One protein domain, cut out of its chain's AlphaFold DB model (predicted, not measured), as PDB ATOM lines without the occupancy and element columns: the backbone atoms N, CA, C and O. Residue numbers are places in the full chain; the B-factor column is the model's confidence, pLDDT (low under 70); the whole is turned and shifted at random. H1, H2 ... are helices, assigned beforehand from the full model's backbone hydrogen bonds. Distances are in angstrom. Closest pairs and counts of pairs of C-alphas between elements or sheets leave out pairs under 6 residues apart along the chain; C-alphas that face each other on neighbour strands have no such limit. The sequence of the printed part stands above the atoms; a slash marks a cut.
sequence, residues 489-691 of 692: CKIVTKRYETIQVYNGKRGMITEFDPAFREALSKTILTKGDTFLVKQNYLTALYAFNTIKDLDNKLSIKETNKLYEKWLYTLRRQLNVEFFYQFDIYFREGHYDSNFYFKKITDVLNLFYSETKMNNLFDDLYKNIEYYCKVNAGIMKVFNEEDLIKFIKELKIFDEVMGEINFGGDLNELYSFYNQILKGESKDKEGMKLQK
ATOM      1  N   CYS A 489     140.106  90.226 115.410       72.81
ATOM      2  CA  CYS A 489     140.840  91.484 115.461       72.81
ATOM      3  C   CYS A 489     142.303  91.255 115.058       72.81
ATOM      4  O   CYS A 489     143.011  90.476 115.698       72.81
ATOM      5  N   LYS A 490     142.781  91.942 114.013       68.00
ATOM      6  CA  LYS A 490     144.155  91.803 113.480       68.00
ATOM      7  C   LYS A 490     145.244  92.161 114.495       68.00
ATOM      8  O   LYS A 490     146.331  91.599 114.449       68.00
ATOM      9  N   ILE A 491     144.942  93.075 115.419       67.38
ATOM     10  CA  ILE A 491     145.858  93.513 116.486       67.38
ATOM     11  C   ILE A 491     146.050  92.390 117.525       67.38
ATOM     12  O   ILE A 491     147.118  92.233 118.116       67.38
ATOM     13  N   VAL A 492     145.024  91.555 117.701       60.88
ATOM     14  CA  VAL A 492     144.998  90.411 118.622       60.88
ATOM     15  C   VAL A 492     145.511  89.138 117.942       60.88
ATOM     16  O   VAL A 492     146.210  88.329 118.555       60.88
ATOM     17  N   THR A 493     145.205  88.966 116.655       59.59
ATOM     18  CA  THR A 493     145.483  87.747 115.896       59.59
ATOM     19  C   THR A 493     146.840  87.785 115.199       59.59
ATOM     20  O   THR A 493     146.983  88.181 114.045       59.59
ATOM     21  N   LYS A 494     147.862  87.234 115.860       61.50
ATOM     22  CA  LYS A 494     148.931  86.541 115.118       61.50
ATOM     23  C   LYS A 494     148.381  85.179 114.667       61.50
ATOM     24  O   LYS A 494     147.513  84.621 115.345       61.50
ATOM     25  N   ARG A 495     148.847  84.643 113.524       56.78
ATOM     26  CA  ARG A 495     148.492  83.271 113.099       56.78
ATOM     27  C   ARG A 495     148.702  82.345 114.299       56.78
ATOM     28  O   ARG A 495     149.764  82.385 114.909       56.78
ATOM     29  N   TYR A 496     147.708  81.529 114.646       57.25
ATOM     30  CA  TYR A 496     147.730  80.662 115.834       57.25
ATOM     31  C   TYR A 496     149.044  79.849 115.965       57.25
ATOM     32  O   TYR A 496     149.563  79.583 117.053       57.25
ATOM     33  N   GLU A 497     149.642  79.508 114.827       58.91
ATOM     34  CA  GLU A 497     150.911  78.794 114.681       58.91
ATOM     35  C   GLU A 497     152.156  79.615 115.059       58.91
ATOM     36  O   GLU A 497     153.107  79.040 115.585       58.91
ATOM     37  N   THR A 498     152.155  80.936 114.851       59.94
ATOM     38  CA  THR A 498     153.320  81.815 115.064       59.94
ATOM     39  C   THR A 498     153.474  82.292 116.505       59.94
ATOM     40  O   THR A 498     154.523  82.826 116.864       59.94
ATOM     41  N   ILE A 499     152.465  82.068 117.352       62.06
ATOM     42  CA  ILE A 499     152.550  82.317 118.793       62.06
ATOM     43  C   ILE A 499     153.490  81.261 119.394       62.06
ATOM     44  O   ILE A 499     153.142  80.080 119.485       62.06
ATOM     45  N   GLN A 500     154.707  81.672 119.748       58.34
ATOM     46  CA  GLN A 500     155.667  80.832 120.462       58.34
ATOM     47  C   GLN A 500     155.367  80.893 121.958       58.34
ATOM     48  O   GLN A 500     155.135  81.976 122.489       58.34
ATOM     49  N   VAL A 501     155.366  79.739 122.628       57.31
ATOM     50  CA  VAL A 501     155.129  79.663 124.075       57.31
ATOM     51  C   VAL A 501     156.210  78.861 124.785       57.31
ATOM     52  O   VAL A 501     156.909  78.053 124.161       57.31
ATOM     53  N   TYR A 502     156.393  79.166 126.070       52.72
ATOM     54  CA  TYR A 502     157.501  78.734 126.913       52.72
ATOM     55  C   TYR A 502     157.650  77.205 126.921       52.72
ATOM     56  O   TYR A 502     156.694  76.462 127.091       52.72
ATOM     57  N   ASN A 503     158.872  76.705 126.723       47.84
ATOM     58  CA  ASN A 503     159.142  75.259 126.720       47.84
ATOM     59  C   ASN A 503     160.309  74.887 127.656       47.84
ATOM     60  O   ASN A 503     161.005  73.897 127.429       47.84
ATOM     61  N   GLY A 504     160.576  75.719 128.671       46.06
ATOM     62  CA  GLY A 504     161.534  75.447 129.749       46.06
ATOM     63  C   GLY A 504     163.030  75.463 129.396       46.06
ATOM     64  O   GLY A 504     163.840  75.290 130.297       46.06
ATOM     65  N   LYS A 505     163.436  75.645 128.125       40.56
ATOM     66  CA  LYS A 505     164.854  75.500 127.696       40.56
ATOM     67  C   LYS A 505     165.490  76.683 126.953       40.56
ATOM     68  O   LYS A 505     166.701  76.685 126.769       40.56
ATOM     69  N   ARG A 506     164.723  77.673 126.499       36.75
ATOM     70  CA  ARG A 506     165.245  78.905 125.878       36.75
ATOM     71  C   ARG A 506     164.496  80.072 126.504       36.75
ATOM     72  O   ARG A 506     163.293  79.942 126.724       36.75
ATOM     73  N   GLY A 507     165.236  81.114 126.877       38.56
ATOM     74  CA  GLY A 507     164.766  82.235 127.688       38.56
ATOM     75  C   GLY A 507     163.438  82.820 127.213       38.56
ATOM     76  O   GLY A 507     163.105  82.766 126.028       38.56
ATOM     77  N   MET A 508     162.681  83.338 128.181       41.81
ATOM     78  CA  MET A 508     161.474  84.116 127.943       41.81
ATOM     79  C   MET A 508     161.721  85.167 126.863       41.81
ATOM     80  O   MET A 508     162.726  85.869 126.901       41.81
ATOM     81  N   ILE A 509     160.742  85.352 125.988       41.53
ATOM     82  CA  ILE A 509     160.465  86.690 125.480       41.53
ATOM     83  C   ILE A 509     159.096  87.064 126.042       41.53
ATOM     84  O   ILE A 509     158.081  87.053 125.359       41.53
ATOM     85  N   THR A 510     159.077  87.348 127.342       44.34
ATOM     86  CA  THR A 510     158.243  88.420 127.889       44.34
ATOM     87  C   THR A 510     159.016  89.724 127.697       44.34
ATOM     88  O   THR A 510     159.306  90.436 128.652       44.34
ATOM     89  N   GLU A 511     159.432  90.020 126.468       40.12
ATOM     90  CA  GLU A 511     159.657  91.412 126.108       40.12
ATOM     91  C   GLU A 511     158.279  91.921 125.715       40.12
ATOM     92  O   GLU A 511     157.610  91.317 124.873       40.12
ATOM     93  N   PHE A 512     157.818  92.962 126.410       48.34
ATOM     94  CA  PHE A 512     156.671  93.770 126.015       48.34
ATOM     95  C   PHE A 512     156.571  93.800 124.495       48.34
ATOM     96  O   PHE A 512     157.530  94.234 123.878       48.34
ATOM     97  N   ASP A 513     155.458  93.353 123.912       65.94
ATOM     98  CA  ASP A 513     155.207  93.434 122.472       65.94
ATOM     99  C   ASP A 513     154.995  94.914 122.116       65.94
ATOM    100  O   ASP A 513     153.860  95.397 122.216       65.94
ATOM    101  N   PRO A 514     156.043  95.682 121.751       67.50
ATOM    102  CA  PRO A 514     155.898  97.110 121.526       67.50
ATOM    103  C   PRO A 514     154.993  97.306 120.314       67.50
ATOM    104  O   PRO A 514     154.221  98.249 120.294       67.50
ATOM    105  N   ALA A 515     154.985  96.345 119.381       74.31
ATOM    106  CA  ALA A 515     154.106  96.326 118.226       74.31
ATOM    107  C   ALA A 515     152.630  96.141 118.605       74.31
ATOM    108  O   ALA A 515     151.781  96.733 117.950       74.31
ATOM    109  N   PHE A 516     152.292  95.372 119.652       78.38
ATOM    110  CA  PHE A 516     150.908  95.323 120.144       78.38
ATOM    111  C   PHE A 516     150.491  96.675 120.715       78.38
ATOM    112  O   PHE A 516     149.460  97.192 120.306       78.38
ATOM    113  N   ARG A 517     151.297  97.274 121.602       80.00
ATOM    114  CA  ARG A 517     150.994  98.594 122.189       80.00
ATOM    115  C   ARG A 517     150.935  99.695 121.146       80.00
ATOM    116  O   ARG A 517     150.022 100.505 121.154       80.00
ATOM    117  N   GLU A 518     151.884  99.692 120.226       77.44
ATOM    118  CA  GLU A 518     151.963 100.629 119.117       77.44
ATOM    119  C   GLU A 518     150.769 100.469 118.173       77.44
ATOM    120  O   GLU A 518     150.177 101.468 117.778       77.44
ATOM    121  N   ALA A 519     150.356  99.239 117.853       77.56
ATOM    122  CA  ALA A 519     149.143  98.994 117.077       77.56
ATOM    123  C   ALA A 519     147.888  99.438 117.837       77.56
ATOM    124  O   ALA A 519     146.995 100.041 117.248       77.56
ATOM    125  N   LEU A 520     147.829  99.188 119.143       78.75
ATOM    126  CA  LEU A 520     146.712  99.594 119.987       78.75
ATOM    127  C   LEU A 520     146.595 101.126 120.055       78.75
ATOM    128  O   LEU A 520     145.493 101.654 119.965       78.75
ATOM    129  N   SER A 521     147.724 101.839 120.113       76.12
ATOM    130  CA  SER A 521     147.750 103.303 120.130       76.12
ATOM    131  C   SER A 521     147.543 103.949 118.755       76.12
ATOM    132  O   SER A 521     146.916 104.997 118.676       76.12
ATOM    133  N   LYS A 522     148.046 103.374 117.656       72.06
ATOM    134  CA  LYS A 522     147.989 104.007 116.319       72.06
ATOM    135  C   LYS A 522     146.683 103.782 115.558       72.06
ATOM    136  O   LYS A 522     146.436 104.471 114.569       72.06
ATOM    137  N   THR A 523     145.877 102.806 115.962       66.88
ATOM    138  CA  THR A 523     144.684 102.390 115.214       66.88
ATOM    139  C   THR A 523     143.427 102.814 115.963       66.88
ATOM    140  O   THR A 523     143.303 102.541 117.153       66.88
ATOM    141  N   ILE A 524     142.463 103.435 115.276       68.31
ATOM    142  CA  ILE A 524     141.138 103.673 115.865       68.31
ATOM    143  C   ILE A 524     140.455 102.313 116.019       68.31
ATOM    144  O   ILE A 524     140.144 101.660 115.021       68.31
ATOM    145  N   LEU A 525     140.234 101.890 117.263       75.19
ATOM    146  CA  LEU A 525     139.548 100.641 117.567       75.19
ATOM    147  C   LEU A 525     138.091 100.738 117.114       75.19
ATOM    148  O   LEU A 525     137.378 101.688 117.449       75.19
ATOM    149  N   THR A 526     137.638  99.759 116.336       73.62
ATOM    150  CA  THR A 526     136.265  99.740 115.838       73.62
ATOM    151  C   THR A 526     135.412  98.748 116.607       73.62
ATOM    152  O   THR A 526     135.888  97.774 117.186       73.62
ATOM    153  N   LYS A 527     134.096  98.944 116.527       72.94
ATOM    154  CA  LYS A 527     133.108  97.997 117.046       72.94
ATOM    155  C   LYS A 527     133.353  96.569 116.504       72.94
ATOM    156  O   LYS A 527     133.174  95.597 117.220       72.94
ATOM    157  N   GLY A 528     133.829  96.414 115.266       70.12
ATOM    158  CA  GLY A 528     134.126  95.098 114.682       70.12
ATOM    159  C   GLY A 528     135.281  94.337 115.349       70.12
ATOM    160  O   GLY A 528     135.355  93.118 115.214       70.12
ATOM    161  N   ASP A 529     136.148  95.034 116.085       70.81
ATOM    162  CA  ASP A 529     137.314  94.462 116.764       70.81
ATOM    163  C   ASP A 529     136.987  93.875 118.146       70.81
ATOM    164  O   ASP A 529     137.862  93.283 118.780       70.81
ATOM    165  N   THR A 530     135.734  94.016 118.595       73.38
ATOM    166  CA  THR A 530     135.280  93.670 119.946       73.38
ATOM    167  C   THR A 530     134.255  92.531 119.976       73.38
ATOM    168  O   THR A 530     133.434  92.346 119.074       73.38
ATOM    169  N   PHE A 531     134.268  91.759 121.055       69.56
ATOM    170  CA  PHE A 531     133.353  90.676 121.393       69.56
ATOM    171  C   PHE A 531     132.017  91.223 121.906       69.56
ATOM    172  O   PHE A 531     131.547  90.895 122.982       69.56
ATOM    173  N   LEU A 532     131.321  92.043 121.134       61.41
ATOM    174  CA  LEU A 532     130.147  92.774 121.647       61.41
ATOM    175  C   LEU A 532     128.939  91.905 122.012       61.41
ATOM    176  O   LEU A 532     127.935  92.411 122.513       61.41
ATOM    177  N   VAL A 533     129.006  90.606 121.733       73.44
ATOM    178  CA  VAL A 533     127.959  89.641 122.046       73.44
ATOM    179  C   VAL A 533     128.384  88.861 123.286       73.44
ATOM    180  O   VAL A 533     129.344  88.097 123.234       73.44
ATOM    181  N   LYS A 534     127.614  88.983 124.379       76.31
ATOM    182  CA  LYS A 534     127.830  88.254 125.647       76.31
ATOM    183  C   LYS A 534     128.116  86.759 125.443       76.31
ATOM    184  O   LYS A 534     128.963  86.186 126.122       76.31
ATOM    185  N   GLN A 535     127.441  86.144 124.475       80.94
ATOM    186  CA  GLN A 535     127.628  84.740 124.117       80.94
ATOM    187  C   GLN A 535     129.055  84.417 123.644       80.94
ATOM    188  O   GLN A 535     129.568  83.347 123.967       80.94
ATOM    189  N   ASN A 536     129.713  85.327 122.926       82.31
ATOM    190  CA  ASN A 536     131.079  85.129 122.441       82.31
ATOM    191  C   ASN A 536     132.073  85.156 123.606       82.31
ATOM    192  O   ASN A 536     132.938  84.286 123.673       82.31
ATOM    193  N   TYR A 537     131.891  86.074 124.565       78.56
ATOM    194  CA  TYR A 537     132.692  86.098 125.793       78.56
ATOM    195  C   TYR A 537     132.546  84.802 126.592       78.56
ATOM    196  O   TYR A 537     133.548  84.175 126.931       78.56
ATOM    197  N   LEU A 538     131.307  84.357 126.835       82.69
ATOM    198  CA  LEU A 538     131.046  83.110 127.560       82.69
ATOM    199  C   LEU A 538     131.642  81.899 126.835       82.69
ATOM    200  O   LEU A 538     132.242  81.033 127.463       82.69
ATOM    201  N   THR A 539     131.535  81.857 125.506       86.56
ATOM    202  CA  THR A 539     132.098  80.766 124.700       86.56
ATOM    203  C   THR A 539     133.626  80.749 124.773       86.56
ATOM    204  O   THR A 539     134.208  79.691 125.006       86.56
ATOM    205  N   ALA A 540     134.282  81.909 124.645       85.81
ATOM    206  CA  ALA A 540     135.737  82.034 124.751       85.81
ATOM    207  C   ALA A 540     136.258  81.607 126.132       85.81
ATOM    208  O   ALA A 540     137.277  80.917 126.238       85.81
ATOM    209  N   LEU A 541     135.534  81.991 127.184       84.75
ATOM    210  CA  LEU A 541     135.878  81.703 128.569       84.75
ATOM    211  C   LEU A 541     135.662  80.226 128.924       84.75
ATOM    212  O   LEU A 541     136.515  79.593 129.543       84.75
ATOM    213  N   TYR A 542     134.553  79.637 128.481       89.75
ATOM    214  CA  TYR A 542     134.257  78.227 128.743       89.75
ATOM    215  C   TYR A 542     135.158  77.311 127.909       89.75
ATOM    216  O   TYR A 542     135.544  76.237 128.378       89.75
ATOM    217  N   ALA A 543     135.553  77.739 126.705       89.00
ATOM    218  CA  ALA A 543     136.595  77.084 125.922       89.00
ATOM    219  C   ALA A 543     137.935  77.091 126.667       89.00
ATOM    220  O   ALA A 543     138.539  76.033 126.837       89.00
ATOM    221  N   PHE A 544     138.349  78.247 127.195       88.19
ATOM    222  CA  PHE A 544     139.558  78.373 128.007       88.19
ATOM    223  C   PHE A 544     139.554  77.423 129.220       88.19
ATOM    224  O   PHE A 544     140.493  76.643 129.395       88.19
ATOM    225  N   ASN A 545     138.470  77.413 130.002       87.19
ATOM    226  CA  ASN A 545     138.314  76.511 131.150       87.19
ATOM    227  C   ASN A 545     138.355  75.029 130.741       87.19
ATOM    228  O   ASN A 545     138.953  74.203 131.428       87.19
ATOM    229  N   THR A 546     137.755  74.689 129.596       89.44
ATOM    230  CA  THR A 546     137.769  73.323 129.056       89.44
ATOM    231  C   THR A 546     139.190  72.876 128.705       89.44
ATOM    232  O   THR A 546     139.579  71.766 129.064       89.44
ATOM    233  N   ILE A 547     139.980  73.731 128.044       87.69
ATOM    234  CA  ILE A 547     141.377  73.425 127.694       87.69
ATOM    235  C   ILE A 547     142.226  73.272 128.961       87.69
ATOM    236  O   ILE A 547     142.989  72.315 129.058       87.69
ATOM    237  N   LYS A 548     142.064  74.171 129.942       87.12
ATOM    238  CA  LYS A 548     142.780  74.124 131.227       87.12
ATOM    239  C   LYS A 548     142.573  72.793 131.953       87.12
ATOM    240  O   LYS A 548     143.516  72.186 132.450       87.12
ATOM    241  N   ASP A 549     141.336  72.314 132.006       87.06
ATOM    242  CA  ASP A 549     141.037  71.054 132.679       87.06
ATOM    243  C   ASP A 549     141.502  69.830 131.886       87.06
ATOM    244  O   ASP A 549     141.899  68.826 132.483       87.06
ATOM    245  N   LEU A 550     141.454  69.894 130.551       86.19
ATOM    246  CA  LEU A 550     142.039  68.858 129.699       86.19
ATOM    247  C   LEU A 550     143.552  68.774 129.896       86.19
ATOM    248  O   LEU A 550     144.082  67.669 129.947       86.19
ATOM    249  N   ASP A 551     144.226  69.910 130.045       84.69
ATOM    250  CA  ASP A 551     145.655  69.972 130.336       84.69
ATOM    251  C   ASP A 551     145.990  69.277 131.664       84.69
ATOM    252  O   ASP A 551     146.788  68.337 131.687       84.69
ATOM    253  N   ASN A 552     145.264  69.620 132.735       84.12
ATOM    254  CA  ASN A 552     145.401  68.967 134.041       84.12
ATOM    255  C   ASN A 552     145.167  67.447 133.971       84.12
ATOM    256  O   ASN A 552     145.881  66.679 134.612       84.12
ATOM    257  N   LYS A 553     144.171  66.993 133.195       82.94
ATOM    258  CA  LYS A 553     143.832  65.563 133.080       82.94
ATOM    259  C   LYS A 553     144.784  64.768 132.190       82.94
ATOM    260  O   LYS A 553     145.067  63.612 132.486       82.94
ATOM    261  N   LEU A 554     145.222  65.338 131.071       81.00
ATOM    262  CA  LEU A 554     146.042  64.630 130.089       81.00
ATOM    263  C   LEU A 554     147.535  64.715 130.429       81.00
ATOM    264  O   LEU A 554     148.265  63.778 130.111       81.00
ATOM    265  N   SER A 555     147.984  65.799 131.076       76.12
ATOM    266  CA  SER A 555     149.398  66.065 131.397       76.12
ATOM    267  C   SER A 555     150.335  65.981 130.175       76.12
ATOM    268  O   SER A 555     151.498  65.588 130.278       76.12
ATOM    269  N   ILE A 556     149.838  66.338 128.983       74.75
ATOM    270  CA  ILE A 556     150.596  66.292 127.723       74.75
ATOM    271  C   ILE A 556     151.168  67.684 127.430       74.75
ATOM    272  O   ILE A 556     150.452  68.685 127.444       74.75
ATOM    273  N   LYS A 557     152.460  67.762 127.079       78.50
ATOM    274  CA  LYS A 557     153.149  69.034 126.759       78.50
ATOM    275  C   LYS A 557     152.467  69.847 125.652       78.50
ATOM    276  O   LYS A 557     152.599  71.064 125.596       78.50
ATOM    277  N   GLU A 558     151.783  69.184 124.729       74.12
ATOM    278  CA  GLU A 558     151.082  69.832 123.619       74.12
ATOM    279  C   GLU A 558     149.768  70.489 124.061       74.12
ATOM    280  O   GLU A 558     149.427  71.551 123.539       74.12
ATOM    281  N   THR A 559     149.060  69.905 125.036       80.12
ATOM    282  CA  THR A 559     147.846  70.491 125.630       80.12
ATOM    283  C   THR A 559     148.191  71.737 126.443       80.12
ATOM    284  O   THR A 559     147.535  72.762 126.266       80.12
ATOM    285  N   ASN A 560     149.297  71.700 127.194       79.50
ATOM    286  CA  ASN A 560     149.862  72.869 127.880       79.50
ATOM    287  C   ASN A 560     150.080  74.031 126.894       79.50
ATOM    288  O   ASN A 560     149.590  75.137 127.092       79.50
ATOM    289  N   LYS A 561     150.739  73.771 125.754       80.12
ATOM    290  CA  LYS A 561     150.968  74.801 124.724       80.12
ATOM    291  C   LYS A 561     149.670  75.376 124.154       80.12
ATOM    292  O   LYS A 561     149.613  76.565 123.860       80.12
ATOM    293  N   LEU A 562     148.648  74.543 123.944       83.44
ATOM    294  CA  LEU A 562     147.326  74.985 123.483       83.44
ATOM    295  C   LEU A 562     146.673  75.918 124.519       83.44
ATOM    296  O   LEU A 562     146.176  76.979 124.145       83.44
ATOM    297  N   TYR A 563     146.732  75.554 125.802       85.50
ATOM    298  CA  TYR A 563     146.249  76.377 126.913       85.50
ATOM    299  C   TYR A 563     146.937  77.746 126.954       85.50
ATOM    300  O   TYR A 563     146.262  78.777 126.956       85.50
ATOM    301  N   GLU A 564     148.269  77.775 126.924       81.38
ATOM    302  CA  GLU A 564     149.012  79.029 127.042       81.38
ATOM    303  C   GLU A 564     148.792  79.957 125.831       81.38
ATOM    304  O   GLU A 564     148.658  81.171 126.001       81.38
ATOM    305  N   LYS A 565     148.683  79.407 124.607       82.69
ATOM    306  CA  LYS A 565     148.319  80.191 123.408       82.69
ATOM    307  C   LYS A 565     146.949  80.842 123.555       82.69
ATOM    308  O   LYS A 565     146.794  82.017 123.232       82.69
ATOM    309  N   TRP A 566     145.965  80.083 124.037       85.81
ATOM    310  CA  TRP A 566     144.611  80.592 124.243       85.81
ATOM    311  C   TRP A 566     144.582  81.698 125.297       85.81
ATOM    312  O   TRP A 566     143.979  82.745 125.069       85.81
ATOM    313  N   LEU A 567     145.279  81.490 126.421       82.62
ATOM    314  CA  LEU A 567     145.413  82.479 127.489       82.62
ATOM    315  C   LEU A 567     145.980  83.794 126.952       82.62
ATOM    316  O   LEU A 567     145.423  84.861 127.191       82.62
ATOM    317  N   TYR A 568     147.072  83.709 126.196       80.62
ATOM    318  CA  TYR A 568     147.754  84.867 125.635       80.62
ATOM    319  C   TYR A 568     146.854  85.696 124.708       80.62
ATOM    320  O   TYR A 568     146.772  86.918 124.847       80.62
ATOM    321  N   THR A 569     146.146  85.048 123.780       82.06
ATOM    322  CA  THR A 569     145.237  85.752 122.867       82.06
ATOM    323  C   THR A 569     144.038  86.332 123.609       82.06
ATOM    324  O   THR A 569     143.655  87.472 123.348       82.06
ATOM    325  N   LEU A 570     143.482  85.597 124.579       84.00
ATOM    326  CA  LEU A 570     142.363  86.077 125.385       84.00
ATOM    327  C   LEU A 570     142.732  87.356 126.153       84.00
ATOM    328  O   LEU A 570     141.977  88.321 126.098       84.00
ATOM    329  N   ARG A 571     143.923  87.417 126.771       81.81
ATOM    330  CA  ARG A 571     144.439  88.632 127.441       81.81
ATOM    331  C   ARG A 571     144.475  89.843 126.507       81.81
ATOM    332  O   ARG A 571     144.053  90.936 126.876       81.81
ATOM    333  N   ARG A 572     144.968  89.662 125.280       82.00
ATOM    334  CA  ARG A 572     145.046  90.742 124.281       82.00
ATOM    335  C   ARG A 572     143.684  91.212 123.823       82.00
ATOM    336  O   ARG A 572     143.474  92.412 123.699       82.00
ATOM    337  N   GLN A 573     142.777  90.270 123.587       84.44
ATOM    338  CA  GLN A 573     141.415  90.606 123.219       84.44
ATOM    339  C   GLN A 573     140.762  91.427 124.326       84.44
ATOM    340  O   GLN A 573     140.249  92.493 124.030       84.44
ATOM    341  N   LEU A 574     140.892  91.015 125.593       81.44
ATOM    342  CA  LEU A 574     140.393  91.781 126.742       81.44
ATOM    343  C   LEU A 574     140.964  93.197 126.819       81.44
ATOM    344  O   LEU A 574     140.221  94.132 127.099       81.44
ATOM    345  N   ASN A 575     142.254  93.372 126.522       81.56
ATOM    346  CA  ASN A 575     142.839  94.704 126.401       81.56
ATOM    347  C   ASN A 575     142.140  95.504 125.291       81.56
ATOM    348  O   ASN A 575     141.710  96.622 125.535       81.56
ATOM    349  N   VAL A 576     141.960  94.941 124.093       84.06
ATOM    350  CA  VAL A 576     141.258  95.627 122.991       84.06
ATOM    351  C   VAL A 576     139.816  95.997 123.357       84.06
ATOM    352  O   VAL A 576     139.402  97.120 123.081       84.06
ATOM    353  N   GLU A 577     139.070  95.105 124.019       81.38
ATOM    354  CA  GLU A 577     137.722  95.405 124.530       81.38
ATOM    355  C   GLU A 577     137.725  96.617 125.450       81.38
ATOM    356  O   GLU A 577     136.921  97.538 125.303       81.38
ATOM    357  N   PHE A 578     138.653  96.590 126.404       81.50
ATOM    358  CA  PHE A 578     138.813  97.631 127.390       81.50
ATOM    359  C   PHE A 578     139.134  98.961 126.710       81.50
ATOM    360  O   PHE A 578     138.435  99.946 126.929       81.50
ATOM    361  N   PHE A 579     140.138  98.979 125.833       81.69
ATOM    362  CA  PHE A 579     140.580 100.200 125.170       81.69
ATOM    363  C   PHE A 579     139.548 100.765 124.211       81.69
ATOM    364  O   PHE A 579     139.456 101.978 124.090       81.69
ATOM    365  N   TYR A 580     138.746  99.923 123.562       83.06
ATOM    366  CA  TYR A 580     137.657 100.400 122.718       83.06
ATOM    367  C   TYR A 580     136.641 101.215 123.529       83.06
ATOM    368  O   TYR A 580     136.239 102.297 123.108       83.06
ATOM    369  N   GLN A 581     136.248 100.729 124.709       80.06
ATOM    370  CA  GLN A 581     135.321 101.455 125.580       80.06
ATOM    371  C   GLN A 581     135.987 102.655 126.271       80.06
ATOM    372  O   GLN A 581     135.362 103.705 126.397       80.06
ATOM    373  N   PHE A 582     137.248 102.509 126.691       81.44
ATOM    374  CA  PHE A 582     138.045 103.571 127.309       81.44
ATOM    375  C   PHE A 582     138.231 104.753 126.349       81.44
ATOM    376  O   PHE A 582     137.943 105.893 126.702       81.44
ATOM    377  N   ASP A 583     138.637 104.480 125.109       80.62
ATOM    378  CA  ASP A 583     138.809 105.496 124.072       80.62
ATOM    379  C   ASP A 583     137.489 106.212 123.761       80.62
ATOM    380  O   ASP A 583     137.468 107.434 123.680       80.62
ATOM    381  N   ILE A 584     136.367 105.487 123.650       79.19
ATOM    382  CA  ILE A 584     135.044 106.106 123.454       79.19
ATOM    383  C   ILE A 584     134.685 107.031 124.623       79.19
ATOM    384  O   ILE A 584     134.266 108.163 124.385       79.19
ATOM    385  N   TYR A 585     134.881 106.584 125.867       79.69
ATOM    386  CA  TYR A 585     134.562 107.370 127.061       79.69
ATOM    387  C   TYR A 585     135.285 108.726 127.067       79.69
ATOM    388  O   TYR A 585     134.639 109.772 127.175       79.69
ATOM    389  N   PHE A 586     136.607 108.722 126.874       78.62
ATOM    390  CA  PHE A 586     137.411 109.948 126.902       78.62
ATOM    391  C   PHE A 586     137.238 110.810 125.644       78.62
ATOM    392  O   PHE A 586     137.125 112.030 125.738       78.62
ATOM    393  N   ARG A 587     137.141 110.201 124.456       77.69
ATOM    394  CA  ARG A 587     136.955 110.928 123.190       77.69
ATOM    395  C   ARG A 587     135.588 111.596 123.088       77.69
ATOM    396  O   ARG A 587     135.481 112.689 122.530       77.69
ATOM    397  N   GLU A 588     134.526 110.975 123.592       75.38
ATOM    398  CA  GLU A 588     133.190 111.582 123.569       75.38
ATOM    399  C   GLU A 588     133.017 112.642 124.671       75.38
ATOM    400  O   GLU A 588     132.240 113.577 124.485       75.38
ATOM    401  N   GLY A 589     133.812 112.590 125.748       67.00
ATOM    402  CA  GLY A 589     133.822 113.607 126.808       67.00
ATOM    403  C   GLY A 589     132.552 113.614 127.668       67.00
ATOM    404  O   GLY A 589     132.248 114.612 128.323       67.00
ATOM    405  N   HIS A 590     131.796 112.513 127.658       63.69
ATOM    406  CA  HIS A 590     130.555 112.333 128.415       63.69
ATOM    407  C   HIS A 590     130.822 111.859 129.853       63.69
ATOM    408  O   HIS A 590     130.324 110.813 130.273       63.69
ATOM    409  N   TYR A 591     131.593 112.651 130.601       65.81
ATOM    410  CA  TYR A 591     132.012 112.356 131.980       65.81
ATOM    411  C   TYR A 591     130.837 112.233 132.968       65.81
ATOM    412  O   TYR A 591     130.917 111.498 133.943       65.81
ATOM    413  N   ASP A 592     129.694 112.857 132.669       58.41
ATOM    414  CA  ASP A 592     128.480 112.745 133.492       58.41
ATOM    415  C   ASP A 592     127.719 111.418 133.276       58.41
ATOM    416  O   ASP A 592     126.769 111.101 133.995       58.41
ATOM    417  N   SER A 593     128.104 110.625 132.266       57.69
ATOM    418  CA  SER A 593     127.423 109.379 131.912       57.69
ATOM    419  C   SER A 593     128.174 108.148 132.437       57.69
ATOM    420  O   SER A 593     129.107 107.632 131.826       57.69
ATOM    421  N   ASN A 594     127.675 107.569 133.533       64.12
ATOM    422  CA  ASN A 594     128.147 106.284 134.083       64.12
ATOM    423  C   ASN A 594     127.969 105.075 133.130       64.12
ATOM    424  O   ASN A 594     128.256 103.938 133.493       64.12
ATOM    425  N   PHE A 595     127.458 105.277 131.914       69.50
ATOM    426  CA  PHE A 595     127.083 104.214 130.984       69.50
ATOM    427  C   PHE A 595     128.283 103.450 130.406       69.50
ATOM    428  O   PHE A 595     128.276 102.218 130.396       69.50
ATOM    429  N   TYR A 596     129.309 104.160 129.926       66.06
ATOM    430  CA  TYR A 596     130.501 103.531 129.340       66.06
ATOM    431  C   TYR A 596     131.385 102.896 130.408       66.06
ATOM    432  O   TYR A 596     131.833 101.763 130.239       66.06
ATOM    433  N   PHE A 597     131.527 103.576 131.546       69.00
ATOM    434  CA  PHE A 597     132.223 103.049 132.711       69.00
ATOM    435  C   PHE A 597     131.588 101.737 133.187       69.00
ATOM    436  O   PHE A 597     132.275 100.728 133.332       69.00
ATOM    437  N   LYS A 598     130.252 101.700 133.294       72.69
ATOM    438  CA  LYS A 598     129.511 100.487 133.656       72.69
ATOM    439  C   LYS A 598     129.713  99.341 132.661       72.69
ATOM    440  O   LYS A 598     129.848  98.195 133.073       72.69
ATOM    441  N   LYS A 599     129.784  99.620 131.355       71.94
ATOM    442  CA  LYS A 599     130.086  98.590 130.343       71.94
ATOM    443  C   LYS A 599     131.494  98.019 130.487       71.94
ATOM    444  O   LYS A 599     131.657  96.809 130.343       71.94
ATOM    445  N   ILE A 600     132.484  98.869 130.765       69.75
ATOM    446  CA  ILE A 600     133.863  98.442 131.040       69.75
ATOM    447  C   ILE A 600     133.864  97.516 132.255       69.75
ATOM    448  O   ILE A 600     134.318  96.376 132.158       69.75
ATOM    449  N   THR A 601     133.272  97.956 133.366       71.25
ATOM    450  CA  THR A 601     133.220  97.164 134.598       71.25
ATOM    451  C   THR A 601     132.407  95.884 134.435       71.25
ATOM    452  O   THR A 601     132.812  94.860 134.962       71.25
ATOM    453  N   ASP A 602     131.307  95.877 133.676       73.25
ATOM    454  CA  ASP A 602     130.478  94.681 133.458       73.25
ATOM    455  C   ASP A 602     131.229  93.598 132.669       73.25
ATOM    456  O   ASP A 602     131.135  92.413 133.000       73.25
ATOM    457  N   VAL A 603     132.000  93.985 131.646       68.75
ATOM    458  CA  VAL A 603     132.846  93.048 130.889       68.75
ATOM    459  C   VAL A 603     133.959  92.516 131.786       68.75
ATOM    460  O   VAL A 603     134.131  91.304 131.895       68.75
ATOM    461  N   LEU A 604     134.673  93.398 132.487       72.00
ATOM    462  CA  LEU A 604     135.747  93.005 133.398       72.00
ATOM    463  C   LEU A 604     135.242  92.089 134.523       72.00
ATOM    464  O   LEU A 604     135.839  91.043 134.774       72.00
ATOM    465  N   ASN A 605     134.096  92.415 135.123       72.94
ATOM    466  CA  ASN A 605     133.446  91.612 136.156       72.94
ATOM    467  C   ASN A 605     132.983  90.257 135.623       72.94
ATOM    468  O   ASN A 605     133.124  89.258 136.325       72.94
ATOM    469  N   LEU A 606     132.469  90.178 134.390       74.25
ATOM    470  CA  LEU A 606     132.102  88.901 133.770       74.25
ATOM    471  C   LEU A 606     133.319  87.974 133.649       74.25
ATOM    472  O   LEU A 606     133.239  86.797 133.994       74.25
ATOM    473  N   PHE A 607     134.459  88.504 133.203       71.31
ATOM    474  CA  PHE A 607     135.694  87.728 133.096       71.31
ATOM    475  C   PHE A 607     136.268  87.351 134.457       71.31
ATOM    476  O   PHE A 607     136.651  86.197 134.667       71.31
ATOM    477  N   TYR A 608     136.303  88.305 135.384       70.12
ATOM    478  CA  TYR A 608     136.856  88.116 136.717       70.12
ATOM    479  C   TYR A 608     136.040  87.112 137.542       70.12
ATOM    480  O   TYR A 608     136.603  86.156 138.079       70.12
ATOM    481  N   SER A 609     134.713  87.273 137.589       72.19
ATOM    482  CA  SER A 609     133.813  86.406 138.363       72.19
ATOM    483  C   SER A 609     133.857  84.945 137.911       72.19
ATOM    484  O   SER A 609     133.844  84.043 138.751       72.19
ATOM    485  N   GLU A 610     133.970  84.699 136.604       68.69
ATOM    486  CA  GLU A 610     133.948  83.345 136.052       68.69
ATOM    487  C   GLU A 610     135.327  82.658 136.025       68.69
ATOM    488  O   GLU A 610     135.399  81.434 136.136       68.69
ATOM    489  N   THR A 611     136.437  83.397 135.880       66.94
ATOM    490  CA  THR A 611     137.787  82.785 135.826       66.94
ATOM    491  C   THR A 611     138.519  82.787 137.156       66.94
ATOM    492  O   THR A 611     139.367  81.918 137.377       66.94
ATOM    493  N   LYS A 612     138.235  83.767 138.025       69.88
ATOM    494  CA  LYS A 612     139.019  84.068 139.234       69.88
ATOM    495  C   LYS A 612     140.522  84.227 138.952       69.88
ATOM    496  O   LYS A 612     141.354  83.941 139.810       69.88
ATOM    497  N   MET A 613     140.884  84.619 137.727       67.56
ATOM    498  CA  MET A 613     142.269  84.772 137.295       67.56
ATOM    499  C   MET A 613     142.642  86.251 137.217       67.56
ATOM    500  O   MET A 613     142.384  86.904 136.209       67.56
ATOM    501  N   ASN A 614     143.330  86.756 138.245       65.62
ATOM    502  CA  ASN A 614     143.860  88.130 138.246       65.62
ATOM    503  C   ASN A 614     144.835  88.355 137.082       65.62
ATOM    504  O   ASN A 614     144.911  89.437 136.510       65.62
ATOM    505  N   ASN A 615     145.522  87.284 136.679       71.19
ATOM    506  CA  ASN A 615     146.571  87.337 135.678       71.19
ATOM    507  C   ASN A 615     146.069  87.686 134.258       71.19
ATOM    508  O   ASN A 615     146.856  88.027 133.379       71.19
ATOM    509  N   LEU A 616     144.755  87.642 133.998       71.44
ATOM    510  CA  LEU A 616     144.191  88.020 132.696       71.44
ATOM    511  C   LEU A 616     144.418  89.500 132.344       71.44
ATOM    512  O   LEU A 616     144.352  89.863 131.169       71.44
ATOM    513  N   PHE A 617     144.731  90.325 133.342       73.00
ATOM    514  CA  PHE A 617     144.890  91.771 133.214       73.00
ATOM    515  C   PHE A 617     146.328  92.250 133.462       73.00
ATOM    516  O   PHE A 617     146.548  93.456 133.509       73.00
ATOM    517  N   ASP A 618     147.308  91.333 133.532       71.56
ATOM    518  CA  ASP A 618     148.721  91.582 133.914       71.56
ATOM    519  C   ASP A 618     149.471  92.672 133.114       71.56
ATOM    520  O   ASP A 618     150.564  93.084 133.495       71.56
ATOM    521  N   ASP A 619     148.909  93.173 132.017       74.75
ATOM    522  CA  ASP A 619     149.513  94.217 131.183       74.75
ATOM    523  C   ASP A 619     148.599  95.428 130.960       74.75
ATOM    524  O   ASP A 619     148.985  96.363 130.258       74.75
ATOM    525  N   LEU A 620     147.396  95.426 131.542       79.31
ATOM    526  CA  LEU A 620     146.371  96.429 131.273       79.31
ATOM    527  C   LEU A 620     146.855  97.835 131.640       79.31
ATOM    528  O   LEU A 620     146.902  98.704 130.775       79.31
ATOM    529  N   TYR A 621     147.316  98.025 132.879       81.12
ATOM    530  CA  TYR A 621     147.849  99.300 133.376       81.12
ATOM    531  C   TYR A 621     148.999  99.826 132.513       81.12
ATOM    532  O   TYR A 621     148.934 100.939 132.001       81.12
ATOM    533  N   LYS A 622     149.999  98.989 132.222       80.44
ATOM    534  CA  LYS A 622     151.137  99.363 131.364       80.44
ATOM    535  C   LYS A 622     150.711  99.766 129.949       80.44
ATOM    536  O   LYS A 622     151.348 100.616 129.324       80.44
ATOM    537  N   ASN A 623     149.668  99.132 129.410       83.31
ATOM    538  CA  ASN A 623     149.100  99.517 128.123       83.31
ATOM    539  C   ASN A 623     148.339 100.850 128.238       83.31
ATOM    540  O   ASN A 623     148.420 101.648 127.308       83.31
ATOM    541  N   ILE A 624     147.648 101.110 129.360       84.12
ATOM    542  CA  ILE A 624     146.880 102.347 129.596       84.12
ATOM    543  C   ILE A 624     147.827 103.531 129.647       84.12
ATOM    544  O   ILE A 624     147.610 104.517 128.948       84.12
ATOM    545  N   GLU A 625     148.911 103.414 130.411       84.69
ATOM    546  CA  GLU A 625     149.923 104.459 130.515       84.69
ATOM    547  C   GLU A 625     150.507 104.818 129.152       84.69
ATOM    548  O   GLU A 625     150.586 105.992 128.792       84.69
ATOM    549  N   TYR A 626     150.889 103.805 128.370       84.88
ATOM    550  CA  TYR A 626     151.426 104.015 127.031       84.88
ATOM    551  C   TYR A 626     150.391 104.653 126.096       84.88
ATOM    552  O   TYR A 626     150.704 105.607 125.386       84.88
ATOM    553  N   TYR A 627     149.154 104.154 126.109       84.81
ATOM    554  CA  TYR A 627     148.066 104.676 125.287       84.81
ATOM    555  C   TYR A 627     147.777 106.146 125.603       84.81
ATOM    556  O   TYR A 627     147.725 106.973 124.694       84.81
ATOM    557  N   CYS A 628     147.671 106.493 126.888       84.25
ATOM    558  CA  CYS A 628     147.375 107.854 127.324       84.25
ATOM    559  C   CYS A 628     148.494 108.834 126.951       84.25
ATOM    560  O   CYS A 628     148.218 109.920 126.437       84.25
ATOM    561  N   LYS A 629     149.761 108.427 127.132       82.88
ATOM    562  CA  LYS A 629     150.935 109.225 126.743       82.88
ATOM    563  C   LYS A 629     150.946 109.552 125.245       82.88
ATOM    564  O   LYS A 629     151.302 110.666 124.880       82.88
ATOM    565  N   VAL A 630     150.544 108.609 124.390       81.56
ATOM    566  CA  VAL A 630     150.614 108.751 122.923       81.56
ATOM    567  C   VAL A 630     149.370 109.424 122.322       81.56
ATOM    568  O   VAL A 630     149.494 110.169 121.353       81.56
ATOM    569  N   ASN A 631     148.179 109.199 122.885       80.25
ATOM    570  CA  ASN A 631     146.897 109.580 122.271       80.25
ATOM    571  C   ASN A 631     146.146 110.721 122.971       80.25
ATOM    572  O   ASN A 631     144.961 110.923 122.707       80.25
ATOM    573  N   ALA A 632     146.812 111.501 123.824       77.06
ATOM    574  CA  ALA A 632     146.208 112.637 124.534       77.06
ATOM    575  C   ALA A 632     145.404 113.588 123.613       77.06
ATOM    576  O   ALA A 632     144.276 113.954 123.936       77.06
ATOM    577  N   GLY A 633     145.917 113.897 122.415       70.50
ATOM    578  CA  GLY A 633     145.204 114.741 121.443       70.50
ATOM    579  C   GLY A 633     143.934 114.106 120.849       70.50
ATOM    580  O   GLY A 633     142.981 114.813 120.535       70.50
ATOM    581  N   ILE A 634     143.877 112.773 120.728       73.31
ATOM    582  CA  ILE A 634     142.678 112.043 120.265       73.31
ATOM    583  C   ILE A 634     141.601 112.031 121.361       73.31
ATOM    584  O   ILE A 634     140.409 112.099 121.064       73.31
ATOM    585  N   MET A 635     142.025 112.037 122.627       76.62
ATOM    586  CA  MET A 635     141.167 112.137 123.814       76.62
ATOM    587  C   MET A 635     140.738 113.580 124.141       76.62
ATOM    588  O   MET A 635     140.250 113.842 125.235       76.62
ATOM    589  N   LYS A 636     140.892 114.512 123.189       74.94
ATOM    590  CA  LYS A 636     140.513 115.931 123.304       74.94
ATOM    591  C   LYS A 636     141.232 116.709 124.416       74.94
ATOM    592  O   LYS A 636     140.660 117.634 124.982       74.94
ATOM    593  N   VAL A 637     142.484 116.362 124.713       80.56
ATOM    594  CA  VAL A 637     143.332 117.148 125.620       80.56
ATOM    595  C   VAL A 637     144.153 118.137 124.795       80.56
ATOM    596  O   VAL A 637     145.159 117.745 124.200       80.56
ATOM    597  N   PHE A 638     143.703 119.394 124.714       77.81
ATOM    598  CA  PHE A 638     144.342 120.413 123.869       77.81
ATOM    599  C   PHE A 638     145.018 121.537 124.648       77.81
ATOM    600  O   PHE A 638     145.919 122.162 124.107       77.81
ATOM    601  N   ASN A 639     144.603 121.792 125.888       80.06
ATOM    602  CA  ASN A 639     145.157 122.850 126.731       80.06
ATOM    603  C   ASN A 639     145.347 122.376 128.186       80.06
ATOM    604  O   ASN A 639     145.037 121.236 128.543       80.06
ATOM    605  N   GLU A 640     145.871 123.264 129.034       80.25
ATOM    606  CA  GLU A 640     146.142 122.979 130.448       80.25
ATOM    607  C   GLU A 640     144.869 122.630 131.243       80.25
ATOM    608  O   GLU A 640     144.880 121.706 132.057       80.25
ATOM    609  N   GLU A 641     143.749 123.309 130.971       81.31
ATOM    610  CA  GLU A 641     142.465 123.058 131.640       81.31
ATOM    611  C   GLU A 641     141.901 121.672 131.285       81.31
ATOM    612  O   GLU A 641     141.457 120.932 132.172       81.31
ATOM    613  N   ASP A 642     141.986 121.278 130.011       80.25
ATOM    614  CA  ASP A 642     141.597 119.951 129.532       80.25
ATOM    615  C   ASP A 642     142.458 118.864 130.178       80.25
ATOM    616  O   ASP A 642     141.949 117.810 130.561       80.25
ATOM    617  N   LEU A 643     143.760 119.124 130.338       82.88
ATOM    618  CA  LEU A 643     144.691 118.188 130.959       82.88
ATOM    619  C   LEU A 643     144.382 117.997 132.449       82.88
ATOM    620  O   LEU A 643     144.355 116.864 132.930       82.88
ATOM    621  N   ILE A 644     144.084 119.077 133.177       83.88
ATOM    622  CA  ILE A 644     143.660 119.008 134.584       83.88
ATOM    623  C   ILE A 644     142.366 118.194 134.715       83.88
ATOM    624  O   ILE A 644     142.263 117.324 135.588       83.88
ATOM    625  N   LYS A 645     141.389 118.434 133.830       82.62
ATOM    626  CA  LYS A 645     140.125 117.688 133.806       82.62
ATOM    627  C   LYS A 645     140.350 116.207 133.490       82.62
ATOM    628  O   LYS A 645     139.829 115.353 134.200       82.62
ATOM    629  N   PHE A 646     141.175 115.902 132.491       84.62
ATOM    630  CA  PHE A 646     141.536 114.537 132.110       84.62
ATOM    631  C   PHE A 646     142.204 113.776 133.261       84.62
ATOM    632  O   PHE A 646     141.783 112.669 133.578       84.62
ATOM    633  N   ILE A 647     143.184 114.378 133.948       85.81
ATOM    634  CA  ILE A 647     143.849 113.758 135.109       85.81
ATOM    635  C   ILE A 647     142.842 113.453 136.222       85.81
ATOM    636  O   ILE A 647     142.932 112.400 136.852       85.81
ATOM    637  N   LYS A 648     141.891 114.359 136.486       84.38
ATOM    638  CA  LYS A 648     140.863 114.155 137.515       84.38
ATOM    639  C   LYS A 648     139.983 112.945 137.194       84.38
ATOM    640  O   LYS A 648     139.786 112.095 138.056       84.38
ATOM    641  N   GLU A 649     139.518 112.841 135.956       83.62
ATOM    642  CA  GLU A 649     138.710 111.709 135.487       83.62
ATOM    643  C   GLU A 649     139.505 110.400 135.475       83.62
ATOM    644  O   GLU A 649     138.993 109.345 135.837       83.62
ATOM    645  N   LEU A 650     140.792 110.466 135.139       84.81
ATOM    646  CA  LEU A 650     141.687 109.314 135.133       84.81
ATOM    647  C   LEU A 650     142.018 108.813 136.552       84.81
ATOM    648  O   LEU A 650     142.303 107.633 136.730       84.81
ATOM    649  N   LYS A 651     141.948 109.682 137.571       84.88
ATOM    650  CA  LYS A 651     142.021 109.299 138.994       84.88
ATOM    651  C   LYS A 651     140.761 108.598 139.477       84.88
ATOM    652  O   LYS A 651     140.867 107.540 140.079       84.88
ATOM    653  N   ILE A 652     139.588 109.142 139.146       80.75
ATOM    654  CA  ILE A 652     138.305 108.474 139.425       80.75
ATOM    655  C   ILE A 652     138.290 107.099 138.747       80.75
ATOM    656  O   ILE A 652     137.872 106.106 139.336       80.75
ATOM    657  N   PHE A 653     138.807 107.028 137.519       79.50
ATOM    658  CA  PHE A 653     138.934 105.776 136.793       79.50
ATOM    659  C   PHE A 653     139.821 104.749 137.523       79.50
ATOM    660  O   PHE A 653     139.419 103.592 137.673       79.50
ATOM    661  N   ASP A 654     141.006 105.163 137.979       81.75
ATOM    662  CA  ASP A 654     141.952 104.293 138.691       81.75
ATOM    663  C   ASP A 654     141.392 103.803 140.034       81.75
ATOM    664  O   ASP A 654     141.508 102.624 140.354       81.75
ATOM    665  N   GLU A 655     140.680 104.659 140.773       78.94
ATOM    666  CA  GLU A 655     140.000 104.281 142.019       78.94
ATOM    667  C   GLU A 655     138.976 103.156 141.795       78.94
ATOM    668  O   GLU A 655     139.009 102.140 142.495       78.94
ATOM    669  N   VAL A 656     138.116 103.275 140.775       75.00
ATOM    670  CA  VAL A 656     137.105 102.244 140.473       75.00
ATOM    671  C   VAL A 656     137.751 100.940 139.992       75.00
ATOM    672  O   VAL A 656     137.285  99.852 140.327       75.00
ATOM    673  N   MET A 657     138.838 101.014 139.221       73.88
ATOM    674  CA  MET A 657     139.591  99.819 138.823       73.88
ATOM    675  C   MET A 657     140.328  99.173 140.004       73.88
ATOM    676  O   MET A 657     140.434  97.944 140.063       73.88
ATOM    677  N   GLY A 658     140.785  99.981 140.963       71.06
ATOM    678  CA  GLY A 658     141.417  99.547 142.206       71.06
ATOM    679  C   GLY A 658     140.491  98.710 143.089       71.06
ATOM    680  O   GLY A 658     140.931  97.700 143.641       71.06
ATOM    681  N   GLU A 659     139.193  99.033 143.144       68.44
ATOM    682  CA  GLU A 659     138.185  98.231 143.864       68.44
ATOM    683  C   GLU A 659     138.036  96.801 143.307       68.44
ATOM    684  O   GLU A 659     137.633  95.883 144.027       68.44
ATOM    685  N   ILE A 660     138.408  96.580 142.043       64.81
ATOM    686  CA  ILE A 660     138.334  95.276 141.365       64.81
ATOM    687  C   ILE A 660     139.647  94.467 141.545       64.81
ATOM    688  O   ILE A 660     139.780  93.351 141.044       64.81
ATOM    689  N   ASN A 661     140.609  94.958 142.346       59.19
ATOM    690  CA  ASN A 661     141.863  94.271 142.708       59.19
ATOM    691  C   ASN A 661     142.748  93.863 141.507       59.19
ATOM    692  O   ASN A 661     143.325  92.772 141.483       59.19
ATOM    693  N   PHE A 662     142.906  94.739 140.509       63.16
ATOM    694  CA  PHE A 662     143.735  94.456 139.325       63.16
ATOM    695  C   PHE A 662     145.260  94.583 139.529       63.16
ATOM    696  O   PHE A 662     146.018  94.264 138.617       63.16
ATOM    697  N   GLY A 663     145.734  94.954 140.722       56.94
ATOM    698  CA  GLY A 663     147.148  94.820 141.111       56.94
ATOM    699  C   GLY A 663     148.129  95.823 140.483       56.94
ATOM    700  O   GLY A 663     149.326  95.542 140.463       56.94
ATOM    701  N   GLY A 664     147.655  96.973 139.995       67.25
ATOM    702  CA  GLY A 664     148.481  98.074 139.485       67.25
ATOM    703  C   GLY A 664     147.881  99.440 139.825       67.25
ATOM    704  O   GLY A 664     146.748  99.503 140.291       67.25
ATOM    705  N   ASP A 665     148.651 100.505 139.603       76.12
ATOM    706  CA  ASP A 665     148.225 101.902 139.739       76.12
ATOM    707  C   ASP A 665     148.737 102.729 138.546       76.12
ATOM    708  O   ASP A 665     149.566 102.252 137.765       76.12
ATOM    709  N   LEU A 666     148.220 103.949 138.368       84.00
ATOM    710  CA  LEU A 666     148.648 104.870 137.303       84.00
ATOM    711  C   LEU A 666     149.609 105.960 137.814       84.00
ATOM    712  O   LEU A 666     149.689 107.049 137.234       84.00
ATOM    713  N   ASN A 667     150.373 105.692 138.882       82.44
ATOM    714  CA  ASN A 667     151.242 106.691 139.514       82.44
ATOM    715  C   ASN A 667     152.314 107.254 138.573       82.44
ATOM    716  O   ASN A 667     152.586 108.462 138.593       82.44
ATOM    717  N   GLU A 668     152.902 106.421 137.708       81.62
ATOM    718  CA  GLU A 668     153.892 106.885 136.729       81.62
ATOM    719  C   GLU A 668     153.262 107.818 135.684       81.62
ATOM    720  O   GLU A 668     153.877 108.807 135.269       81.62
ATOM    721  N   LEU A 669     152.019 107.545 135.278       84.56
ATOM    722  CA  LEU A 669     151.263 108.400 134.367       84.56
ATOM    723  C   LEU A 669     150.871 109.731 135.022       84.56
ATOM    724  O   LEU A 669     150.995 110.782 134.389       84.56
ATOM    725  N   TYR A 670     150.473 109.722 136.299       86.69
ATOM    726  CA  TYR A 670     150.220 110.956 137.050       86.69
ATOM    727  C   TYR A 670     151.482 111.808 137.177       86.69
ATOM    728  O   TYR A 670     151.433 113.018 136.956       86.69
ATOM    729  N   SER A 671     152.628 111.192 137.484       85.12
ATOM    730  CA  SER A 671     153.916 111.892 137.523       85.12
ATOM    731  C   SER A 671     154.265 112.512 136.168       85.12
ATOM    732  O   SER A 671     154.697 113.663 136.116       85.12
ATOM    733  N   PHE A 672     154.041 111.784 135.070       85.50
ATOM    734  CA  PHE A 672     154.268 112.273 133.709       85.50
ATOM    735  C   PHE A 672     153.440 113.529 133.394       85.50
ATOM    736  O   PHE A 672     154.001 114.546 132.989       85.50
ATOM    737  N   TYR A 673     152.127 113.512 133.637       85.38
ATOM    738  CA  TYR A 673     151.290 114.680 133.351       85.38
ATOM    739  C   TYR A 673     151.549 115.858 134.299       85.38
ATOM    740  O   TYR A 673     151.519 117.008 133.867       85.38
ATOM    741  N   ASN A 674     151.898 115.600 135.563       84.44
ATOM    742  CA  ASN A 674     152.306 116.657 136.491       84.44
ATOM    743  C   ASN A 674     153.603 117.357 136.044       84.44
ATOM    744  O   ASN A 674     153.736 118.564 136.231       84.44
ATOM    745  N   GLN A 675     154.551 116.629 135.442       84.62
ATOM    746  CA  GLN A 675     155.747 117.231 134.837       84.62
ATOM    747  C   GLN A 675     155.403 118.075 133.605       84.62
ATOM    748  O   GLN A 675     156.050 119.094 133.371       84.62
ATOM    749  N   ILE A 676     154.385 117.689 132.829       83.62
ATOM    750  CA  ILE A 676     153.897 118.487 131.695       83.62
ATOM    751  C   ILE A 676     153.316 119.817 132.187       83.62
ATOM    752  O   ILE A 676     153.766 120.853 131.701       83.62
ATOM    753  N   LEU A 677     152.424 119.788 133.189       82.94
ATOM    754  CA  LEU A 677     151.817 120.984 133.805       82.94
ATOM    755  C   LEU A 677     152.862 121.946 134.394       82.94
ATOM    756  O   LEU A 677     152.707 123.158 134.329       82.94
ATOM    757  N   LYS A 678     153.962 121.416 134.943       83.81
ATOM    758  CA  LYS A 678     155.067 122.222 135.492       83.81
ATOM    759  C   LYS A 678     156.060 122.732 134.443       83.81
ATOM    760  O   LYS A 678     156.986 123.454 134.797       83.81
ATOM    761  N   GLY A 679     155.925 122.336 133.175       77.56
ATOM    762  CA  GLY A 679     156.903 122.674 132.136       77.56
ATOM    763  C   GLY A 679     158.206 121.856 132.189       77.56
ATOM    764  O   GLY A 679     159.162 122.178 131.492       77.56
ATOM    765  N   GLU A 680     158.269 120.786 132.986       83.12
ATOM    766  CA  GLU A 680     159.498 120.038 133.316       83.12
ATOM    767  C   GLU A 680     159.674 118.727 132.518       83.12
ATOM    768  O   GLU A 680     160.676 118.024 132.674       83.12
ATOM    769  N   SER A 681     158.708 118.367 131.665       79.81
ATOM    770  CA  SER A 681     158.726 117.102 130.920       79.81
ATOM    771  C   SER A 681     159.890 117.005 129.922       79.81
ATOM    772  O   SER A 681     160.032 117.824 129.016       79.81
ATOM    773  N   LYS A 682     160.678 115.924 130.024       73.56
ATOM    774  CA  LYS A 682     161.768 115.588 129.080       73.56
ATOM    775  C   LYS A 682     161.375 114.566 128.005       73.56
ATOM    776  O   LYS A 682     162.174 114.270 127.120       73.56
ATOM    777  N   ASP A 683     160.170 114.010 128.088       77.38
ATOM    778  CA  ASP A 683     159.668 113.000 127.156       77.38
ATOM    779  C   ASP A 683     159.193 113.635 125.834       77.38
ATOM    780  O   ASP A 683     158.614 114.723 125.837       77.38
ATOM    781  N   LYS A 684     159.411 112.950 124.700       75.12
ATOM    782  CA  LYS A 684     159.024 113.434 123.363       75.12
ATOM    783  C   LYS A 684     157.527 113.715 123.239       75.12
ATOM    784  O   LYS A 684     157.169 114.694 122.591       75.12
ATOM    785  N   GLU A 685     156.671 112.875 123.814       73.19
ATOM    786  CA  GLU A 685     155.220 113.078 123.764       73.19
ATOM    787  C   GLU A 685     154.792 114.203 124.711       73.19
ATOM    788  O   GLU A 685     153.981 115.051 124.340       73.19
ATOM    789  N   GLY A 686     155.423 114.306 125.882       69.69
ATOM    790  CA  GLY A 686     155.174 115.417 126.801       69.69
ATOM    791  C   GLY A 686     155.599 116.778 126.237       69.69
ATOM    792  O   GLY A 686     154.882 117.759 126.400       69.69
ATOM    793  N   MET A 687     156.702 116.839 125.483       69.25
ATOM    794  CA  MET A 687     157.118 118.057 124.772       69.25
ATOM    795  C   MET A 687     156.169 118.452 123.632       69.25
ATOM    796  O   MET A 687     156.093 119.632 123.295       69.25
ATOM    797  N   LYS A 688     155.473 117.497 122.994       71.00
ATOM    798  CA  LYS A 688     154.451 117.815 121.979       71.00
ATOM    799  C   LYS A 688     153.210 118.426 122.620       71.00
ATOM    800  O   LYS A 688     152.683 119.391 122.084       71.00
ATOM    801  N   LEU A 689     152.780 117.891 123.763       68.56
ATOM    802  CA  LEU A 689     151.622 118.389 124.511       68.56
ATOM    803  C   LEU A 689     151.813 119.816 125.039       68.56
ATOM    804  O   LEU A 689     150.841 120.546 125.114       68.56
ATOM    805  N   GLN A 690     153.045 120.231 125.347       66.44
ATOM    806  CA  GLN A 690     153.365 121.609 125.757       66.44
ATOM    807  C   GLN A 690     153.358 122.633 124.606       66.44
ATOM    808  O   GLN A 690     153.436 123.832 124.858       66.44
ATOM    809  N   LYS A 691     153.382 122.171 123.347       59.53
ATOM    810  CA  LYS A 691     153.462 123.026 122.147       59.53
ATOM    811  C   LYS A 691     152.107 123.296 121.489       59.53
ATOM    812  O   LYS A 691     152.061 124.135 120.591       59.53
TER     813      LYS A 691
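This is residues 489 to 691 of the 692 residues of an uncharacterized protein of Hepatospora eriocheir (UniProt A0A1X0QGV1). One long helix, H3, forms the backbone of an elongated helical body, with H2 folded back beside its first part and H4 beside its last part, an up-and-down bundle in which each helix runs against the one before it. Toward the end of the body away from H2 lies a second group, the helical hairpin of H7 and H8 with H6 and H9, and H1 packs on H6. The printed part has 203 residues with nine named helices, H1 to H9 in chain order, and no named strand; the class is all helix. The whole is compact, with a radius of gyration of the C-alphas of 18.5 A, and spans 58 by 38 by 29 A, only just elongated.

H3, residues 557 to 588, is the longest helix, 47.1 A from C-alpha 557 at (153.149, 69.034, 126.759) to C-alpha 588 at (133.190, 111.582, 123.569). H2, residues 534 to 554, is 30.2 A long and H4, residues 594 to 611, is 25.5 A. H7, residues 640 to 659, measures 29.3 A, H6, residues 620 to 631, 15.9 A, and H8, residues 667 to 677, 15.4 A. The shorter helices are H1, residues 514 to 522, H5, residues 614 to 617, and H9, residues 684 to 689, which ends at C-alpha 689 (151.622, 118.389, 124.511).

H3 touches H2 with residues 559 to 570 alone, closest at the C-alphas of Thr 559 and Asp 551, 5.2 A; this hairpin has a shallow tilt of 23 degrees, opposite ways. H3 and H4 form a hairpin at 12 degrees, a shallow tilt, with the C-alphas of Tyr 585 and Tyr 596 closest at 6.0 A. H5 touches H3, the C-alphas of Leu 616 and Arg 571 being 5.3 A apart. H1 touches H6 at a steep tilt of 50 degrees, closest at the C-alphas of Ser 521 and Tyr 627, 5.3 A. H7 and H8 form a hairpin at a shallow tilt of 9 degrees, with the C-alphas of Glu 640 and Leu 677 closest at 6.9 A. H9 touches H8, closest at the C-alphas of Gly 686 and Ile 676, 5.9 A. H4 and H7 are near each other, while H2 and H7 are apart. Every O i to N i+4 pair is within hydrogen-bond range in H1, H2, H3, H4, H6, H7, H8 and H9; H5 is too short for such a pair.

The C-alphas farthest apart are those of Leu 554 and Lys 691, 59.4 A. The printed part has no cut. The link from H1 to H2, 11 residues, is long. Residues 489 to 513 hold no named element. The mean pLDDT of the printed part is 74.4, and 56 residues are under 70, among them 490 to 514 and 589 to 597.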